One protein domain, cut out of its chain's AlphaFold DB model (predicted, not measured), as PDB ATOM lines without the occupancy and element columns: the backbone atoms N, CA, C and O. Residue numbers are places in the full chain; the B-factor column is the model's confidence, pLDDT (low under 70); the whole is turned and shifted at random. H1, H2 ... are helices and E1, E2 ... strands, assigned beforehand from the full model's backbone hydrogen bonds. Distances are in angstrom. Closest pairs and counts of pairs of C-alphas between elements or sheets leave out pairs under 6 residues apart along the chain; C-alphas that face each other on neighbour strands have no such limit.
ATOM      1  N   GLU A 442     131.093 105.117 189.551       94.31
ATOM      2  CA  GLU A 442     132.080 104.772 190.572       94.31
ATOM      3  C   GLU A 442     131.502 105.072 191.960       94.31
ATOM      4  O   GLU A 442     131.093 106.191 192.257       94.31
ATOM      5  N   VAL A 443     131.460 104.077 192.842       94.38
ATOM      6  CA  VAL A 443     131.029 104.268 194.231       94.38
ATOM      7  C   VAL A 443     132.243 104.273 195.147       94.38
ATOM      8  O   VAL A 443     133.041 103.337 195.150       94.38
ATOM      9  N   LEU A 444     132.354 105.324 195.954       93.62
ATOM     10  CA  LEU A 444     133.280 105.422 197.072       93.62
ATOM     11  C   LEU A 444     132.569 104.902 198.325       93.62
ATOM     12  O   LEU A 444     131.622 105.516 198.819       93.62
ATOM     13  N   ALA A 445     133.020 103.753 198.826       92.50
ATOM     14  CA  ALA A 445     132.442 103.093 199.994       92.50
ATOM     15  C   ALA A 445     133.521 102.787 201.040       92.50
ATOM     16  O   ALA A 445     134.548 102.176 200.735       92.50
ATOM     17  N   THR A 446     133.278 103.194 202.285       89.44
ATOM     18  CA  THR A 446     134.192 102.945 203.408       89.44
ATOM     19  C   THR A 446     133.918 101.580 204.018       89.44
ATOM     20  O   THR A 446     132.913 101.377 204.696       89.44
ATOM     21  N   ARG A 447     134.836 100.638 203.798       87.12
ATOM     22  CA  ARG A 447     134.779  99.268 204.308       87.12
ATOM     23  C   ARG A 447     135.838  99.090 205.391       87.12
ATOM     24  O   ARG A 447     137.025  99.241 205.122       87.12
ATOM     25  N   ASN A 448     135.421  98.740 206.608       86.88
ATOM     26  CA  ASN A 448     136.313  98.515 207.756       86.88
ATOM     27  C   ASN A 448     137.302  99.685 207.979       86.88
ATOM     28  O   ASN A 448     138.504  99.477 208.123       86.88
ATOM     29  N   GLY A 449     136.801 100.925 207.914       89.12
ATOM     30  CA  GLY A 449     137.604 102.150 208.038       89.12
ATOM     31  C   GLY A 449     138.415 102.548 206.795       89.12
ATOM     32  O   GLY A 449     138.956 103.648 206.770       89.12
ATOM     33  N   LYS A 450     138.484 101.716 205.746       92.31
ATOM     34  CA  LYS A 450     139.212 102.019 204.502       92.31
ATOM     35  C   LYS A 450     138.250 102.384 203.371       92.31
ATOM     36  O   LYS A 450     137.402 101.580 202.987       92.31
ATOM     37  N   THR A 451     138.387 103.588 202.819       93.62
ATOM     38  CA  THR A 451     137.618 104.039 201.648       93.62
ATOM     39  C   THR A 451     138.108 103.330 200.388       93.62
ATOM     40  O   THR A 451     139.272 103.458 200.018       93.62
ATOM     41  N   GLY A 452     137.227 102.577 199.729       93.12
ATOM     42  CA  GLY A 452     137.500 101.894 198.464       93.12
ATOM     43  C   GLY A 452     136.702 102.485 197.302       93.12
ATOM     44  O   GLY A 452     135.555 102.896 197.479       93.12
ATOM     45  N   LYS A 453     137.309 102.492 196.111       94.75
ATOM     46  CA  LYS A 453     136.653 102.773 194.825       94.75
ATOM     47  C   LYS A 453     136.066 101.481 194.252       94.75
ATOM     48  O   LYS A 453     136.771 100.478 194.148       94.75
ATOM     49  N   PHE A 454     134.791 101.506 193.873       94.94
ATOM     50  CA  PHE A 454     134.066 100.367 193.308       94.94
ATOM     51  C   PHE A 454     133.391 100.767 191.993       94.94
ATOM     52  O   PHE A 454     132.445 101.553 191.991       94.94
ATOM     53  N   PHE A 455     133.848 100.198 190.881       95.56
ATOM     54  CA  PHE A 455     133.229 100.409 189.573       95.56
ATOM     55  C   PHE A 455     131.942  99.588 189.441       95.56
ATOM     56  O   PHE A 455     131.928  98.384 189.707       95.56
ATOM     57  N   LEU A 456     130.863 100.249 189.026       95.69
ATOM     58  CA  LEU A 456     129.572  99.651 188.717       95.69
ATOM     59  C   LEU A 456     129.333  99.715 187.207       95.69
ATOM     60  O   LEU A 456     129.353 100.789 186.607       95.69
ATOM     61  N   ASP A 457     129.083  98.547 186.623       95.06
ATOM     62  CA  ASP A 457     128.750  98.383 185.209       95.06
ATOM     63  C   ASP A 457     127.386  99.008 184.851       95.06
ATOM     64  O   ASP A 457     126.482  99.112 185.690       95.06
ATOM     65  N   GLU A 458     127.211  99.341 183.572       93.38
ATOM     66  CA  GLU A 458     125.962  99.842 182.985       93.38
ATOM     67  C   GLU A 458     124.751  98.961 183.315       93.38
ATOM     68  O   GLU A 458     123.654  99.459 183.566       93.38
ATOM     69  N   SER A 459     124.910  97.636 183.378       94.06
ATOM     70  CA  SER A 459     123.817  96.732 183.752       94.06
ATOM     71  C   SER A 459     123.314  96.932 185.190       94.06
ATOM     72  O   SER A 459     122.174  96.551 185.489       94.06
ATOM     73  N   MET A 460     124.114  97.556 186.061       96.25
ATOM     74  CA  MET A 460     123.806  97.794 187.471       96.25
ATOM     75  C   MET A 460     123.163  99.168 187.699       96.25
ATOM     76  O   MET A 460     122.104  99.229 188.333       96.25
ATOM     77  N   VAL A 461     123.746 100.257 187.186       96.19
ATOM     78  CA  VAL A 461     123.256 101.626 187.451       96.19
ATOM     79  C   VAL A 461     122.238 102.078 186.398       96.19
ATOM     80  O   VAL A 461     122.368 101.795 185.211       96.19
ATOM     81  N   CYS A 462     121.185 102.771 186.829       96.00
ATOM     82  CA  CYS A 462     120.137 103.312 185.965       96.00
ATOM     83  C   CYS A 462     119.796 104.735 186.389       96.00
ATOM     84  O   CYS A 462     119.459 104.939 187.552       96.00
ATOM     85  N   ALA A 463     119.806 105.690 185.467       96.44
ATOM     86  CA  ALA A 463     119.127 106.966 185.657       96.44
ATOM     87  C   ALA A 463     117.628 106.798 185.363       96.44
ATOM     88  O   ALA A 463     117.262 106.132 184.393       96.44
ATOM     89  N   ASP A 464     116.764 107.378 186.199       96.19
ATOM     90  CA  ASP A 464     115.313 107.352 185.998       96.19
ATOM     91  C   ASP A 464     114.653 108.627 186.545       96.19
ATOM     92  O   ASP A 464     114.460 108.793 187.750       96.19
ATOM     93  N   GLN A 465     114.282 109.533 185.637       95.75
ATOM     94  CA  GLN A 465     113.545 110.758 185.969       95.75
ATOM     95  C   GLN A 465     112.097 110.499 186.425       95.75
ATOM     96  O   GLN A 465     111.438 111.421 186.887       95.75
ATOM     97  N   GLY A 466     111.585 109.271 186.281       95.44
ATOM     98  CA  GLY A 466     110.282 108.848 186.797       95.44
ATOM     99  C   GLY A 466     110.335 108.290 188.223       95.44
ATOM    100  O   GLY A 466     109.354 107.701 188.673       95.44
ATOM    101  N   SER A 467     111.471 108.418 188.920       96.06
ATOM    102  CA  SER A 467     111.627 107.971 190.303       96.06
ATOM    103  C   SER A 467     112.045 109.121 191.215       96.06
ATOM    104  O   SER A 467     113.116 109.698 191.052       96.06
ATOM    105  N   ASP A 468     111.238 109.416 192.232       95.12
ATOM    106  CA  ASP A 468     111.489 110.504 193.192       95.12
ATOM    107  C   ASP A 468     112.607 110.183 194.202       95.12
ATOM    108  O   ASP A 468     112.961 111.002 195.046       95.12
ATOM    109  N   MET A 469     113.168 108.970 194.148       94.81
ATOM    110  CA  MET A 469     114.086 108.436 195.150       94.81
ATOM    111  C   MET A 469     115.246 107.663 194.523       94.81
ATOM    112  O   MET A 469     115.102 106.974 193.515       94.81
ATOM    113  N   VAL A 470     116.412 107.729 195.162       96.44
ATOM    114  CA  VAL A 470     117.542 106.852 194.837       96.44
ATOM    115  C   VAL A 470     117.327 105.511 195.539       96.44
ATOM    116  O   VAL A 470     117.056 105.487 196.739       96.44
ATOM    117  N   VAL A 471     117.441 104.390 194.820       96.62
ATOM    118  CA  VAL A 471     117.128 103.048 195.356       96.62
ATOM    119  C   VAL A 471     118.270 102.071 195.101       96.62
ATOM    120  O   VAL A 471     118.667 101.859 193.958       96.62
ATOM    121  N   ILE A 472     118.757 101.416 196.156       97.25
ATOM    122  CA  ILE A 472     119.852 100.437 196.095       97.25
ATOM    123  C   ILE A 472     119.372  99.017 196.428       97.25
ATOM    124  O   ILE A 472     118.451  98.815 197.229       97.25
ATOM    125  N   SER A 473     119.985  98.005 195.809       96.75
ATOM    126  CA  SER A 473     119.658  96.604 196.086       96.75
ATOM    127  C   SER A 473     120.313  96.068 197.374       96.75
ATOM    128  O   SER A 473     121.465  96.402 197.666       96.75
ATOM    129  N   PRO A 474     119.642  95.173 198.131       95.69
ATOM    130  CA  PRO A 474     120.250  94.469 199.268       95.69
ATOM    131  C   PRO A 474     121.519  93.688 198.913       95.69
ATOM    132  O   PRO A 474     122.411  93.534 199.744       95.69
ATOM    133  N   GLN A 475     121.602  93.192 197.681       95.88
ATOM    134  CA  GLN A 475     122.744  92.470 197.138       95.88
ATOM    135  C   GLN A 475     123.933  93.421 196.961       95.88
ATOM    136  O   GLN A 475     125.023  93.114 197.435       95.88
ATOM    137  N   LEU A 476     123.711  94.598 196.368       95.75
ATOM    138  CA  LEU A 476     124.754  95.594 196.143       95.75
ATOM    139  C   LEU A 476     125.240  96.215 197.461       95.75
ATOM    140  O   LEU A 476     126.443  96.335 197.660       95.75
ATOM    141  N   VAL A 477     124.337  96.477 198.415       95.38
ATOM    142  CA  VAL A 477     124.703  96.872 199.792       95.38
ATOM    143  C   VAL A 477     125.589  95.824 200.476       95.38
ATOM    144  O   VAL A 477     126.557  96.191 201.137       95.38
ATOM    145  N   ARG A 478     125.317  94.521 200.291       94.81
ATOM    146  CA  ARG A 478     126.164  93.438 200.834       94.81
ATOM    147  C   ARG A 478     127.523  93.319 200.132       94.81
ATOM    148  O   ARG A 478     128.498  92.989 200.799       94.81
ATOM    149  N   VAL A 479     127.606  93.594 198.827       94.19
ATOM    150  CA  VAL A 479     128.874  93.587 198.067       94.19
ATOM    151  C   VAL A 479     129.761  94.775 198.449       94.19
ATOM    152  O   VAL A 479     130.936  94.584 198.749       94.19
ATOM    153  N   LEU A 480     129.189  95.981 198.503       94.12
ATOM    154  CA  LEU A 480     129.884  97.217 198.884       94.12
ATOM    155  C   LEU A 480     130.129  97.336 200.402       94.12
ATOM    156  O   LEU A 480     130.860  98.219 200.837       94.12
ATOM    157  N   GLN A 481     129.519  96.454 201.203       94.31
ATOM    158  CA  GLN A 481     129.566  96.432 202.675       94.31
ATOM    159  C   GLN A 481     129.146  97.762 203.322       94.31
ATOM    160  O   GLN A 481     129.689  98.182 204.338       94.31
ATOM    161  N   LEU A 482     128.139  98.405 202.724       92.50
ATOM    162  CA  LEU A 482     127.579  99.665 203.204       92.50
ATOM    163  C   LEU A 482     126.799  99.458 204.507       92.50
ATOM    164  O   LEU A 482     125.988  98.531 204.619       92.50
ATOM    165  N   GLN A 483     127.008 100.361 205.466       90.94
ATOM    166  CA  GLN A 483     126.224 100.420 206.696       90.94
ATOM    167  C   GLN A 483     124.742 100.669 206.364       90.94
ATOM    168  O   GLN A 483     124.401 101.474 205.497       90.94
ATOM    169  N   LYS A 484     123.851  99.946 207.049       92.00
ATOM    170  CA  LYS A 484     122.401 100.142 206.969       92.00
ATOM    171  C   LYS A 484     121.957 100.890 208.217       92.00
ATOM    172  O   LYS A 484     121.962 100.299 209.290       92.00
ATOM    173  N   ASN A 485     121.553 102.141 208.055       89.56
ATOM    174  CA  ASN A 485     120.984 102.938 209.138       89.56
ATOM    175  C   ASN A 485     119.457 102.838 209.091       89.56
ATOM    176  O   ASN A 485     118.872 102.828 208.003       89.56
ATOM    177  N   SER A 486     118.805 102.750 210.249       87.31
ATOM    178  CA  SER A 486     117.357 102.932 210.337       87.31
ATOM    179  C   SER A 486     116.984 104.369 209.967       87.31
ATOM    180  O   SER A 486     117.771 105.290 210.179       87.31
ATOM    181  N   ALA A 494     125.804 109.437 204.333       57.97
ATOM    182  CA  ALA A 494     125.543 109.237 202.901       57.97
ATOM    183  C   ALA A 494     126.697 108.521 202.172       57.97
ATOM    184  O   ALA A 494     127.866 108.621 202.550       57.97
ATOM    185  N   ILE A 495     126.354 107.829 201.083       62.50
ATOM    186  CA  ILE A 495     127.262 107.096 200.187       62.50
ATOM    187  C   ILE A 495     127.850 108.085 199.175       62.50
ATOM    188  O   ILE A 495     127.086 108.818 198.556       62.50
ATOM    189  N   THR A 496     129.159 108.097 198.927       63.72
ATOM    190  CA  THR A 496     129.732 108.977 197.889       63.72
ATOM    191  C   THR A 496     129.783 108.268 196.535       63.72
ATOM    192  O   THR A 496     130.207 107.119 196.424       63.72
ATOM    193  N   MET A 497     129.348 108.955 195.482       59.56
ATOM    194  CA  MET A 497     129.288 108.458 194.110       59.56
ATOM    195  C   MET A 497     129.982 109.433 193.164       59.56
ATOM    196  O   MET A 497     129.518 110.563 192.997       59.56
ATOM    197  N   GLY A 498     131.042 108.964 192.513       52.88
ATOM    198  CA  GLY A 498     131.559 109.537 191.280       52.88
ATOM    199  C   GLY A 498     130.738 109.067 190.081       52.88
ATOM    200  O   GLY A 498     130.354 107.898 189.989       52.88
ATOM    201  N   THR A 499     130.482 109.959 189.132       60.75
ATOM    202  CA  THR A 499     130.275 109.523 187.742       60.75
ATOM    203  C   THR A 499     131.640 109.428 187.044       60.75
ATOM    204  O   THR A 499     132.628 109.916 187.592       60.75
ATOM    205  N   ALA A 500     131.717 108.766 185.883       48.97
ATOM    206  CA  ALA A 500     132.979 108.395 185.222       48.97
ATOM    207  C   ALA A 500     134.003 109.547 185.105       48.97
ATOM    208  O   ALA A 500     135.187 109.349 185.363       48.97
ATOM    209  N   ASP A 501     133.531 110.758 184.825       61.88
ATOM    210  CA  ASP A 501     134.334 111.965 184.606       61.88
ATOM    211  C   ASP A 501     134.612 112.751 185.909       61.88
ATOM    212  O   ASP A 501     134.595 113.979 185.947       61.88
ATOM    213  N   GLY A 502     134.804 112.051 187.028       74.12
ATOM    214  CA  GLY A 502     135.260 112.640 188.294       74.12
ATOM    215  C   GLY A 502     134.217 113.411 189.120       74.12
ATOM    216  O   GLY A 502     134.504 113.734 190.272       74.12
ATOM    217  N   ILE A 503     133.004 113.655 188.606       84.75
ATOM    218  CA  ILE A 503     131.925 114.364 189.325       84.75
ATOM    219  C   ILE A 503     131.449 113.543 190.538       84.75
ATOM    220  O   ILE A 503     130.590 112.662 190.415       84.75
ATOM    221  N   GLN A 504     131.983 113.844 191.723       89.25
ATOM    222  CA  GLN A 504     131.655 113.169 192.982       89.25
ATOM    223  C   GLN A 504     130.581 113.920 193.787       89.25
ATOM    224  O   GLN A 504     130.607 115.146 193.914       89.25
ATOM    225  N   ARG A 505     129.624 113.177 194.357       89.81
ATOM    226  CA  ARG A 505     128.607 113.677 195.305       89.81
ATOM    227  C   ARG A 505     128.276 112.636 196.365       89.81
ATOM    228  O   ARG A 505     128.201 111.452 196.047       89.81
ATOM    229  N   GLN A 506     127.979 113.077 197.585       91.56
ATOM    230  CA  GLN A 506     127.246 112.246 198.540       91.56
ATOM    231  C   GLN A 506     125.793 112.047 198.083       91.56
ATOM    232  O   GLN A 506     125.170 112.951 197.526       91.56
ATOM    233  N   ILE A 507     125.262 110.850 198.326       90.19
ATOM    234  CA  ILE A 507     123.899 110.431 198.016       90.19
ATOM    235  C   ILE A 507     123.320 109.615 199.179       90.19
ATOM    236  O   ILE A 507     123.995 108.775 199.777       90.19
ATOM    237  N   TYR A 508     122.036 109.807 199.466       91.75
ATOM    238  CA  TYR A 508     121.262 108.899 200.312       91.75
ATOM    239  C   TYR A 508     120.459 107.966 199.402       91.75
ATOM    240  O   TYR A 508     119.863 108.426 198.431       91.75
ATOM    241  N   ALA A 509     120.463 106.660 199.683       95.00
ATOM    242  CA  ALA A 509     119.794 105.655 198.856       95.00
ATOM    243  C   ALA A 509     118.929 104.721 199.708       95.00
ATOM    244  O   ALA A 509     119.415 104.081 200.641       95.00
ATOM    245  N   PHE A 510     117.652 104.599 199.354       95.94
ATOM    246  CA  PHE A 510     116.714 103.719 200.039       95.94
ATOM    247  C   PHE A 510     117.000 102.253 199.707       95.94
ATOM    248  O   PHE A 510     117.124 101.859 198.543       95.94
ATOM    249  N   LEU A 511     117.072 101.416 200.741       95.56
ATOM    250  CA  LEU A 511     117.245  99.976 200.595       95.56
ATOM    251  C   LEU A 511     115.950  99.339 200.069       95.56
ATOM    252  O   LEU A 511     114.934  99.313 200.765       95.56
ATOM    253  N   ARG A 512     115.977  98.769 198.858       95.19
ATOM    254  CA  ARG A 512     114.806  98.070 198.301       95.19
ATOM    255  C   ARG A 512     114.420  96.867 199.180       95.19
ATOM    256  O   ARG A 512     115.282  96.025 199.432       95.19
ATOM    257  N   PRO A 513     113.137  96.699 199.562       92.31
ATOM    258  CA  PRO A 513     112.687  95.544 200.339       92.31
ATOM    259  C   PRO A 513     113.042  94.202 199.683       92.31
ATOM    260  O   PRO A 513     112.773  93.981 198.498       92.31
ATOM    261  N   GLU A 514     113.626  93.294 200.467       91.62
ATOM    262  CA  GLU A 514     114.163  92.015 199.997       91.62
ATOM    263  C   GLU A 514     113.037  91.011 199.687       91.62
ATOM    264  O   GLU A 514     112.573  90.255 200.541       91.62
ATOM    265  N   ARG A 515     112.567  91.001 198.431       87.12
ATOM    266  CA  ARG A 515     111.517  90.087 197.936       87.12
ATOM    267  C   ARG A 515     112.073  88.694 197.601       87.12
ATOM    268  O   ARG A 515     111.895  88.198 196.490       87.12
ATOM    269  N   GLY A 516     112.725  88.071 198.581       87.69
ATOM    270  CA  GLY A 516     113.410  86.784 198.443       87.69
ATOM    271  C   GLY A 516     114.824  86.894 197.850       87.69
ATOM    272  O   GLY A 516     115.316  88.002 197.627       87.69
ATOM    273  N   PRO A 517     115.497  85.752 197.602       83.19
ATOM    274  CA  PRO A 517     116.897  85.699 197.178       83.19
ATOM    275  C   PRO A 517     117.064  86.057 195.692       83.19
ATOM    276  O   PRO A 517     117.326  85.208 194.843       83.19
ATOM    277  N   THR A 518     116.922  87.340 195.365       84.00
ATOM    278  CA  THR A 518     117.401  87.889 194.091       84.00
ATOM    279  C   THR A 518     118.931  87.971 194.085       84.00
ATOM    280  O   THR A 518     119.543  88.184 195.130       84.00
ATOM    281  N   LEU A 519     119.552  87.878 192.906       89.50
ATOM    282  CA  LEU A 519     120.979  88.188 192.692       89.50
ATOM    283  C   LEU A 519     121.172  89.554 192.003       89.50
ATOM    284  O   LEU A 519     122.226  89.851 191.452       89.50
ATOM    285  N   ASP A 520     120.135  90.394 192.032       92.31
ATOM    286  CA  ASP A 520     120.103  91.690 191.360       92.31
ATOM    287  C   ASP A 520     121.018  92.710 192.048       92.31
ATOM    288  O   ASP A 520     120.605  93.395 192.982       92.31
ATOM    289  N   LEU A 521     122.242  92.862 191.548       95.69
ATOM    290  CA  LEU A 521     123.027  94.080 191.737       95.69
ATOM    291  C   LEU A 521     122.381  95.189 190.896       95.69
ATOM    292  O   LEU A 521     122.362  95.102 189.669       95.69
ATOM    293  N   PHE A 522     121.785  96.192 191.545       95.69
ATOM    294  CA  PHE A 522     121.277  97.376 190.852       95.69
ATOM    295  C   PHE A 522     121.298  98.615 191.757       95.69
ATOM    296  O   PHE A 522     121.193  98.509 192.985       95.69
ATOM    297  N   LEU A 523     121.378  99.778 191.114       96.88
ATOM    298  CA  LEU A 523     121.299 101.100 191.722       96.88
ATOM    299  C   LEU A 523     120.482 102.023 190.806       96.88
ATOM    300  O   LEU A 523     120.796 102.173 189.630       96.88
ATOM    301  N   LEU A 524     119.400 102.592 191.327       97.12
ATOM    302  CA  LEU A 524     118.497 103.492 190.611       97.12
ATOM    303  C   LEU A 524     118.755 104.926 191.071       97.12
ATOM    304  O   LEU A 524     118.635 105.204 192.263       97.12
ATOM    305  N   LEU A 525     119.108 105.817 190.149       96.94
ATOM    306  CA  LEU A 525     119.328 107.238 190.394       96.94
ATOM    307  C   LEU A 525     118.060 108.005 190.016       96.94
ATOM    308  O   LEU A 525     117.835 108.306 188.842       96.94
ATOM    309  N   GLY A 526     117.236 108.287 191.023       97.12
ATOM    310  CA  GLY A 526     116.050 109.124 190.885       97.12
ATOM    311  C   GLY A 526     116.356 110.618 190.746       97.12
ATOM    312  O   GLY A 526     117.510 111.056 190.843       97.12
ATOM    313  N   LEU A 527     115.293 111.410 190.593       96.00
ATOM    314  CA  LEU A 527     115.315 112.866 190.424       96.00
ATOM    315  C   LEU A 527     116.256 113.617 191.388       96.00
ATOM    316  O   LEU A 527     117.030 114.431 190.883       96.00
ATOM    317  N   PRO A 528     116.314 113.340 192.712       94.94
ATOM    318  CA  PRO A 528     117.220 114.065 193.611       94.94
ATOM    319  C   PRO A 528     118.698 113.939 193.212       94.94
ATOM    320  O   PRO A 528     119.458 114.906 193.288       94.94
ATOM    321  N   ARG A 529     119.113 112.763 192.716       94.69
ATOM    322  CA  ARG A 529     120.479 112.555 192.221       94.69
ATOM    323  C   ARG A 529     120.688 113.243 190.878       94.69
ATOM    324  O   ARG A 529     121.699 113.917 190.709       94.69
ATOM    325  N   LEU A 530     119.749 113.106 189.948       96.06
ATOM    326  CA  LEU A 530     119.847 113.718 188.620       96.06
ATOM    327  C   LEU A 530     119.922 115.254 188.712       96.06
ATOM    328  O   LEU A 530     120.787 115.870 188.089       96.06
ATOM    329  N   HIS A 531     119.118 115.859 189.587       95.44
ATOM    330  CA  HIS A 531     119.144 117.292 189.873       95.44
ATOM    331  C   HIS A 531     120.493 117.756 190.460       95.44
ATOM    332  O   HIS A 531     121.044 118.757 190.009       95.44
ATOM    333  N   SER A 532     121.090 116.990 191.390       94.62
ATOM    334  CA  SER A 532     122.365 117.339 192.066       94.62
ATOM    335  C   SER A 532     123.591 117.529 191.152       94.62
ATOM    336  O   SER A 532     124.621 118.037 191.602       94.62
ATOM    337  N   VAL A 533     123.498 117.099 189.887       94.25
ATOM    338  CA  VAL A 533     124.531 117.249 188.841       94.25
ATOM    339  C   VAL A 533     123.967 117.845 187.547       94.25
ATOM    340  O   VAL A 533     124.523 117.617 186.474       94.25
ATOM    341  N   LYS A 534     122.852 118.588 187.647       96.44
ATOM    342  CA  LYS A 534     122.186 119.293 186.536       96.44
ATOM    343  C   LYS A 534     121.967 118.391 185.308       96.44
ATOM    344  O   LYS A 534     122.222 118.790 184.174       96.44
ATOM    345  N   ALA A 535     121.540 117.147 185.541       96.44
ATOM    346  CA  ALA A 535     121.455 116.138 184.492       96.44
ATOM    347  C   ALA A 535     120.373 116.474 183.450       96.44
ATOM    348  O   ALA A 535     119.208 116.668 183.794       96.44
ATOM    349  N   VAL A 536     120.748 116.472 182.169       96.62
ATOM    350  CA  VAL A 536     119.849 116.710 181.032       96.62
ATOM    351  C   VAL A 536     119.726 115.424 180.219       96.62
ATOM    352  O   VAL A 536     120.656 115.028 179.514       96.62
ATOM    353  N   ILE A 537     118.569 114.766 180.312       96.38
ATOM    354  CA  ILE A 537     118.269 113.533 179.575       96.38
ATOM    355  C   ILE A 537     117.677 113.894 178.205       96.38
ATOM    356  O   ILE A 537     116.519 114.294 178.096       96.38
ATOM    357  N   ASN A 538     118.455 113.721 177.137       95.81
ATOM    358  CA  ASN A 538     117.966 113.857 175.767       95.81
ATOM    359  C   ASN A 538     117.455 112.497 175.270       95.81
ATOM    360  O   ASN A 538     118.231 111.653 174.823       95.81
ATOM    361  N   ILE A 539     116.137 112.297 175.332       92.88
ATOM    362  CA  ILE A 539     115.490 111.030 174.956       92.88
ATOM    363  C   ILE A 539     115.653 110.718 173.458       92.88
ATOM    364  O   ILE A 539     115.795 109.555 173.098       92.88
ATOM    365  N   CYS A 540     115.694 111.730 172.586       90.44
ATOM    366  CA  CYS A 540     115.812 111.540 171.136       90.44
ATOM    367  C   CYS A 540     117.223 111.118 170.697       90.44
ATOM    368  O   CYS A 540     117.357 110.284 169.807       90.44
ATOM    369  N   ARG A 541     118.271 111.670 171.325       92.31
ATOM    370  CA  ARG A 541     119.680 111.275 171.102       92.31
ATOM    371  C   ARG A 541     120.134 110.127 172.011       92.31
ATOM    372  O   ARG A 541     121.228 109.599 171.831       92.31
ATOM    373  N   LEU A 542     119.300 109.751 172.984       92.12
ATOM    374  CA  LEU A 542     119.561 108.733 174.008       92.12
ATOM    375  C   LEU A 542     120.810 109.056 174.849       92.12
ATOM    376  O   LEU A 542     121.528 108.172 175.307       92.12
ATOM    377  N   GLN A 543     121.046 110.352 175.051       95.00
ATOM    378  CA  GLN A 543     122.185 110.916 175.772       95.00
ATOM    379  C   GLN A 543     121.754 111.413 177.152       95.00
ATOM    380  O   GLN A 543     120.661 111.961 177.302       95.00
ATOM    381  N   ILE A 544     122.641 111.306 178.140       95.94
ATOM    382  CA  ILE A 544     122.527 112.035 179.406       95.94
ATOM    383  C   ILE A 544     123.716 112.984 179.502       95.94
ATOM    384  O   ILE A 544     124.856 112.533 179.602       95.94
ATOM    385  N   LYS A 545     123.459 114.295 179.486       96.12
ATOM    386  CA  LYS A 545     124.474 115.280 179.874       96.12
ATOM    387  C   LYS A 545     124.462 115.443 181.392       96.12
ATOM    388  O   LYS A 545     123.382 115.457 181.975       96.12
ATOM    389  N   ILE A 546     125.624 115.564 182.024       95.75
ATOM    390  CA  ILE A 546     125.781 115.780 183.476       95.75
ATOM    391  C   ILE A 546     126.920 116.769 183.748       95.75
ATOM    392  O   ILE A 546     127.742 117.013 182.868       95.75
ATOM    393  N   GLY A 547     126.986 117.293 184.972       94.81
ATOM    394  CA  GLY A 547     128.037 118.206 185.429       94.81
ATOM    395  C   GLY A 547     127.577 119.659 185.405       94.81
ATOM    396  O   GLY A 547     126.966 120.127 184.440       94.81
ATOM    397  N   TYR A 548     127.837 120.383 186.493       94.75
ATOM    398  CA  TYR A 548     127.382 121.755 186.663       94.75
ATOM    399  C   TYR A 548     128.520 122.750 186.380       94.75
ATOM    400  O   TYR A 548     129.323 123.052 187.259       94.75
ATOM    401  N   LYS A 549     128.546 123.317 185.163       93.75
ATOM    402  CA  LYS A 549     129.551 124.316 184.734       93.75
ATOM    403  C   LYS A 549     129.771 125.455 185.746       93.75
ATOM    404  O   LYS A 549     130.905 125.857 185.967       93.75
ATOM    405  N   ASN A 550     128.708 125.939 186.399       94.44
ATOM    406  CA  ASN A 550     128.768 127.010 187.404       94.44
ATOM    407  C   ASN A 550     129.561 126.632 188.675       94.44
ATOM    408  O   ASN A 550     129.919 127.516 189.443       94.44
ATOM    409  N   LEU A 551     129.825 125.341 188.907       93.50
ATOM    410  CA  LEU A 551     130.668 124.823 189.991       93.50
ATOM    411  C   LEU A 551     132.079 124.433 189.500       93.50
ATOM    412  O   LEU A 551     132.798 123.727 190.199       93.50
ATOM    413  N   GLY A 552     132.465 124.842 188.284       94.31
ATOM    414  CA  GLY A 552     133.734 124.462 187.653       94.31
ATOM    415  C   GLY A 552     133.776 123.022 187.127       94.31
ATOM    416  O   GLY A 552     134.843 122.536 186.762       94.31
ATOM    417  N   GLU A 553     132.642 122.317 187.087       94.81
ATOM    418  CA  GLU A 553     132.607 120.910 186.680       94.81
ATOM    419  C   GLU A 553     132.625 120.739 185.160       94.81
ATOM    420  O   GLU A 553     131.881 121.404 184.429       94.81
ATOM    421  N   LEU A 554     133.413 119.764 184.694       93.19
ATOM    422  CA  LEU A 554     133.369 119.294 183.314       93.19
ATOM    423  C   LEU A 554     131.962 118.774 182.983       93.19
ATOM    424  O   LEU A 554     131.348 118.060 183.777       93.19
ATOM    425  N   CYS A 555     131.444 119.133 181.806       94.88
ATOM    426  CA  CYS A 555     130.130 118.679 181.360       94.88
ATOM    427  C   CYS A 555     130.258 117.451 180.451       94.88
ATOM    428  O   CYS A 555     130.581 117.563 179.269       94.88
ATOM    429  N   THR A 556     129.980 116.283 181.017       94.31
ATOM    430  CA  THR A 556     130.043 114.974 180.356       94.31
ATOM    431  C   THR A 556     128.803 114.706 179.518       94.31
ATOM    432  O   THR A 556     127.690 115.032 179.936       94.31
ATOM    433  N   VAL A 557     128.964 114.012 178.387       95.06
ATOM    434  CA  VAL A 557     127.853 113.470 177.589       95.06
ATOM    435  C   VAL A 557     127.928 111.944 177.572       95.06
ATOM    436  O   VAL A 557     128.666 111.354 176.789       95.06
ATOM    437  N   LEU A 558     127.135 111.288 178.420       93.06
ATOM    438  CA  LEU A 558     127.013 109.831 178.431       93.06
ATOM    439  C   LEU A 558     126.084 109.392 177.291       93.06
ATOM    440  O   LEU A 558     124.880 109.664 177.320       93.06
ATOM    441  N   GLN A 559     126.638 108.722 176.280       93.94
ATOM    442  CA  GLN A 559     125.875 108.158 175.166       93.94
ATOM    443  C   GLN A 559     125.293 106.795 175.562       93.94
ATOM    444  O   GLN A 559     126.012 105.804 175.635       93.94
ATOM    445  N   GLY A 560     123.980 106.738 175.785       90.62
ATOM    446  CA  GLY A 560     123.265 105.477 175.969       90.62
ATOM    447  C   GLY A 560     123.117 104.690 174.658       90.62
ATOM    448  O   GLY A 560     123.365 105.235 173.574       90.62
ATOM    449  N   PRO A 561     122.681 103.418 174.727       88.00
ATOM    450  CA  PRO A 561     122.479 102.583 173.545       88.00
ATOM    451  C   PRO A 561     121.469 103.225 172.590       88.00
ATOM    452  O   PRO A 561     120.393 103.650 173.014       88.00
ATOM    453  N   THR A 562     121.798 103.279 171.297       87.81
ATOM    454  CA  THR A 562     120.875 103.774 170.270       87.81
ATOM    455  C   THR A 562     119.737 102.783 170.048       87.81
ATOM    456  O   THR A 562     119.930 101.568 170.135       87.81
ATOM    457  N   PHE A 563     118.550 103.286 169.713       85.75
ATOM    458  CA  PHE A 563     117.397 102.451 169.397       85.75
ATOM    459  C   PHE A 563     116.797 102.815 168.041       85.75
ATOM    460  O   PHE A 563     116.536 103.982 167.761       85.75
ATOM    461  N   GLU A 564     116.479 101.799 167.243       86.88
ATOM    462  CA  GLU A 564     115.590 101.933 166.091       86.88
ATOM    463  C   GLU A 564     114.141 101.633 166.490       86.88
ATOM    464  O   GLU A 564     113.851 100.716 167.268       86.88
ATOM    465  N   PHE A 565     113.199 102.372 165.906       84.50
ATOM    466  CA  PHE A 565     111.782 102.032 165.987       84.50
ATOM    467  C   PHE A 565     111.492 100.771 165.167       84.50
ATOM    468  O   PHE A 565     111.712 100.742 163.956       84.50
ATOM    469  N   ALA A 566     110.915  99.747 165.801       82.88
ATOM    470  CA  ALA A 566     110.532  98.506 165.136       82.88
ATOM    471  C   ALA A 566     109.620  98.779 163.921       82.88
ATOM    472  O   ALA A 566     108.460  99.185 164.073       82.88
ATOM    473  N   LYS A 567     110.154  98.521 162.714       84.19
ATOM    474  CA  LYS A 567     109.633  98.988 161.409       84.19
ATOM    475  C   LYS A 567     108.140  98.722 161.166       84.19
ATOM    476  O   LYS A 567     107.505  99.468 160.432       84.19
ATOM    477  N   LYS A 568     107.572  97.679 161.783       84.06
ATOM    478  CA  LYS A 568     106.166  97.268 161.604       84.06
ATOM    479  C   LYS A 568     105.144  98.025 162.460       84.06
ATOM    480  O   LYS A 568     103.967  97.964 162.132       84.06
ATOM    481  N   HIS A 569     105.539  98.655 163.571       79.69
ATOM    482  CA  HIS A 569     104.557  99.201 164.527       79.69
ATOM    483  C   HIS A 569     105.037 100.359 165.418       79.69
ATOM    484  O   HIS A 569     104.228 100.885 166.173       79.69
ATOM    485  N   ARG A 570     106.320 100.756 165.391       77.56
ATOM    486  CA  ARG A 570     106.924 101.848 166.200       77.56
ATOM    487  C   ARG A 570     106.832 101.725 167.741       77.56
ATOM    488  O   ARG A 570     107.644 102.324 168.426       77.56
ATOM    489  N   PHE A 571     105.960 100.890 168.312       71.88
ATOM    490  CA  PHE A 571     105.818 100.701 169.772       71.88
ATOM    491  C   PHE A 571     106.977  99.989 170.497       71.88
ATOM    492  O   PHE A 571     106.939  99.884 171.721       71.88
ATOM    493  N   LEU A 572     107.976  99.453 169.787       70.75
ATOM    494  CA  LEU A 572     109.176  98.891 170.419       70.75
ATOM    495  C   LEU A 572     110.411  99.599 169.883       70.75
ATOM    496  O   LEU A 572     110.618  99.668 168.672       70.75
ATOM    497  N   LEU A 573     111.233 100.056 170.818       77.44
ATOM    498  CA  LEU A 573     112.614 100.443 170.599       77.44
ATOM    499  C   LEU A 573     113.468  99.166 170.589       77.44
ATOM    500  O   LEU A 573     113.498  98.428 171.575       77.44
ATOM    501  N   GLN A 574     114.122  98.878 169.466       77.81
ATOM    502  CA  GLN A 574     115.084  97.781 169.333       77.81
ATOM    503  C   GLN A 574     116.497  98.370 169.416       77.81
ATOM    504  O   GLN A 574     116.762  99.306 168.662       77.81
ATOM    505  N   PRO A 575     117.392  97.890 170.304       79.31
ATOM    506  CA  PRO A 575     118.756  98.403 170.348       79.31
ATOM    507  C   PRO A 575     119.420  98.180 168.994       79.31
ATOM    508  O   PRO A 575     119.449  97.046 168.502       79.31
ATOM    509  N   THR A 576     119.961  99.236 168.395       73.31
ATOM    510  CA  THR A 576     120.831  99.082 167.230       73.31
ATOM    511  C   THR A 576     122.083  98.345 167.697       73.31
ATOM    512  O   THR A 576     122.682  98.724 168.704       73.31
ATOM    513  N   GLN A 577     122.509  97.297 166.989       65.56
ATOM    514  CA  GLN A 577     123.778  96.628 167.292       65.56
ATOM    515  C   GLN A 577     124.959  97.473 166.793       65.56
ATOM    516  O   GLN A 577     125.624  97.122 165.821       65.56
ATOM    517  N   ILE A 578     125.223  98.596 167.466       54.41
ATOM    518  CA  ILE A 578     126.461  99.349 167.275       54.41
ATOM    519  C   ILE A 578     127.620  98.482 167.766       54.41
ATOM    520  O   ILE A 578     127.729  98.165 168.953       54.41
ATOM    521  N   GLN A 579     128.517  98.129 166.847       45.69
ATOM    522  CA  GLN A 579     129.853  97.672 167.205       45.69
ATOM    523  C   GLN A 579     130.610  98.867 167.799       45.69
ATOM    524  O   GLN A 579     131.019  99.770 167.069       45.69
ATOM    525  N   PHE A 580     130.759  98.898 169.125       41.84
ATOM    526  CA  PHE A 580     131.511  99.939 169.833       41.84
ATOM    527  C   PHE A 580     132.988  99.905 169.404       41.84
ATOM    528  O   PHE A 580     133.776  99.117 169.918       41.84
ATOM    529  N   LYS A 581     133.363 100.767 168.452       38.59
ATOM    530  CA  LYS A 581     134.713 100.825 167.860       38.59
ATOM    531  C   LYS A 581     135.750 101.627 168.663       38.59
ATOM    532  O   LYS A 581     136.891 101.704 168.227       38.59
ATOM    533  N   GLY A 582     135.370 102.230 169.795       34.16
ATOM    534  CA  GLY A 582     136.216 103.180 170.541       34.16
ATOM    535  C   GLY A 582     136.360 102.932 172.046       34.16
ATOM    536  O   GLY A 582     136.981 103.739 172.727       34.16
ATOM    537  N   ALA A 583     135.803 101.847 172.593       36.00
ATOM    538  CA  ALA A 583     136.006 101.507 174.001       36.00
ATOM    539  C   ALA A 583     137.295 100.683 174.156       36.00
ATOM    540  O   ALA A 583     137.325  99.517 173.755       36.00
ATOM    541  N   LEU A 584     138.338 101.267 174.757       35.31
ATOM    542  CA  LEU A 584     139.565 100.553 175.130       35.31
ATOM    543  C   LEU A 584     139.271  99.516 176.225       35.31
ATOM    544  O   LEU A 584     139.416  99.768 177.419       35.31
ATOM    545  N   ARG A 585     138.856  98.317 175.804       39.28
ATOM    546  CA  ARG A 585     138.871  97.117 176.644       39.28
ATOM    547  C   ARG A 585     140.318  96.687 176.848       39.28
ATOM    548  O   ARG A 585     140.853  95.932 176.042       39.28
ATOM    549  N   THR A 586     140.944  97.142 177.928       43.53
ATOM    550  CA  THR A 586     142.216  96.578 178.389       43.53
ATOM    551  C   THR A 586     142.031  95.071 178.583       43.53
ATOM    552  O   THR A 586     141.140  94.659 179.330       43.53
ATOM    553  N   GLU A 587     142.845  94.245 177.920       46.00
ATOM    554  CA  GLU A 587     142.690  92.774 177.895       46.00
ATOM    555  C   GLU A 587     142.626  92.162 179.304       46.00
ATOM    556  O   GLU A 587     141.896  91.202 179.568       46.00
ATOM    557  N   GLU A 588     143.332  92.803 180.236       47.66
ATOM    558  CA  GLU A 588     143.353  92.518 181.665       47.66
ATOM    559  C   GLU A 588     141.946  92.418 182.297       47.66
ATOM    560  O   GLU A 588     141.739  91.626 183.218       47.66
ATOM    561  N   PHE A 589     140.956  93.178 181.806       41.72
ATOM    562  CA  PHE A 589     139.596  93.170 182.352       41.72
ATOM    563  C   PHE A 589     138.779  91.962 181.870       41.72
ATOM    564  O   PHE A 589     138.101  91.325 182.676       41.72
ATOM    565  N   GLU A 590     138.897  91.572 180.595       53.22
ATOM    566  CA  GLU A 590     138.272  90.334 180.110       53.22
ATOM    567  C   GLU A 590     138.916  89.090 180.728       53.22
ATOM    568  O   GLU A 590     138.225  88.108 181.005       53.22
TER     569      GLU A 590
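What this domain is: This is residues 442 to 486 and 494 to 590 of the 705 residues of an uncharacterized protein of Uncinula necator (UniProt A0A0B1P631). Small sheets are strung along the longest axis: the strongly twisted sheet E2 E1 E4 E5 at one end with H1 over E1, the short parallel pair E3 and E6 near the middle, then the three-strand sheet E7 E8 E9, and the hairpin E10 and E11 at the far end. Residues 579 to 590, with H3 at 587 to 590, stick out as a tail. The printed part has 142 residues, under half of them in named elements, with three helices and eleven strands in the order E1 E2 E3 H1 E4 E5 E6 H2 E7 E8 E9 E10 E11 H3. The class is mixed, helices and strands; the sheets are antiparallel except for E3 and E6. The whole is only just compact, close to loose, with a radius of gyration of the C-alphas of 16.9 A and spans of 53 by 43 by 38 A.

How they stand to each other: Start at E1, residues 442 to 447, which forms a hairpin with E2, residues 450 to 456; N 443 and O 454 are 2.8 A apart. E4, residues 495 to 498, is antiparallel to E1, with N 444 and O 496 at 2.8 A, and forms a hairpin with E5, residues 504 to 507, with N 497 and O 505 at 2.8 A. H1, residues 474 to 480, is on this sheet, over E1, at a height of 10.6 A, and only just stands up from it, rising 40.1 degrees; the closest C-alphas of E1 and H1 are those of Ala 445 and Leu 480, 6.5 A apart. Look next at E3, residues 461 to 463, parallel to E6, residues 523 to 525, with N 462 and O 523 at 2.9 A. H2, residues 527 to 531, only grazes the sheet E2 E1 E4 E5. E7, residues 536 to 538, E8, residues 543 to 546, and E9, residues 556 to 559, form a meander, each strand the antiparallel neighbour of the one before; N 536 and O 545 are 2.8 A apart, and N 544 and O 558 2.9 A. H2 only grazes this sheet too. E10, residues 563 to 565, and E11, residues 573 to 575, form a hairpin, with N 564 and O 574 at 2.9 A; E9 and E10 are apart. H3, residues 587 to 590, is apart from E10. In H1 and H2 every O i to N i+4 pair is within hydrogen-bond range; H3 is too short for such a pair.

Where its parts are: Find C-alpha 442 at (132.080, 104.772, 190.572), where E1 begins; it runs 15.0 A. E2 runs 18.6 A, H1 10.0 A, E4 10.2 A and E8 9.8 A; the shorter elements are passed over here. E10 begins at C-alpha 563, (117.397, 102.451, 169.397), and H3 ends at C-alpha 590, (138.272, 90.334, 180.110).

The domain as a whole: The two C-alphas farthest apart are those of Gly 449 and Lys 568, at 56.3 A. Residues 487 to 493 are not printed, and C-alphas 486 and 494 are 12.7 A apart across the cut. The links E5 to E6 and E11 to H3 are long. Confidence is under 70 at residues 494 to 501 and 577 to 590.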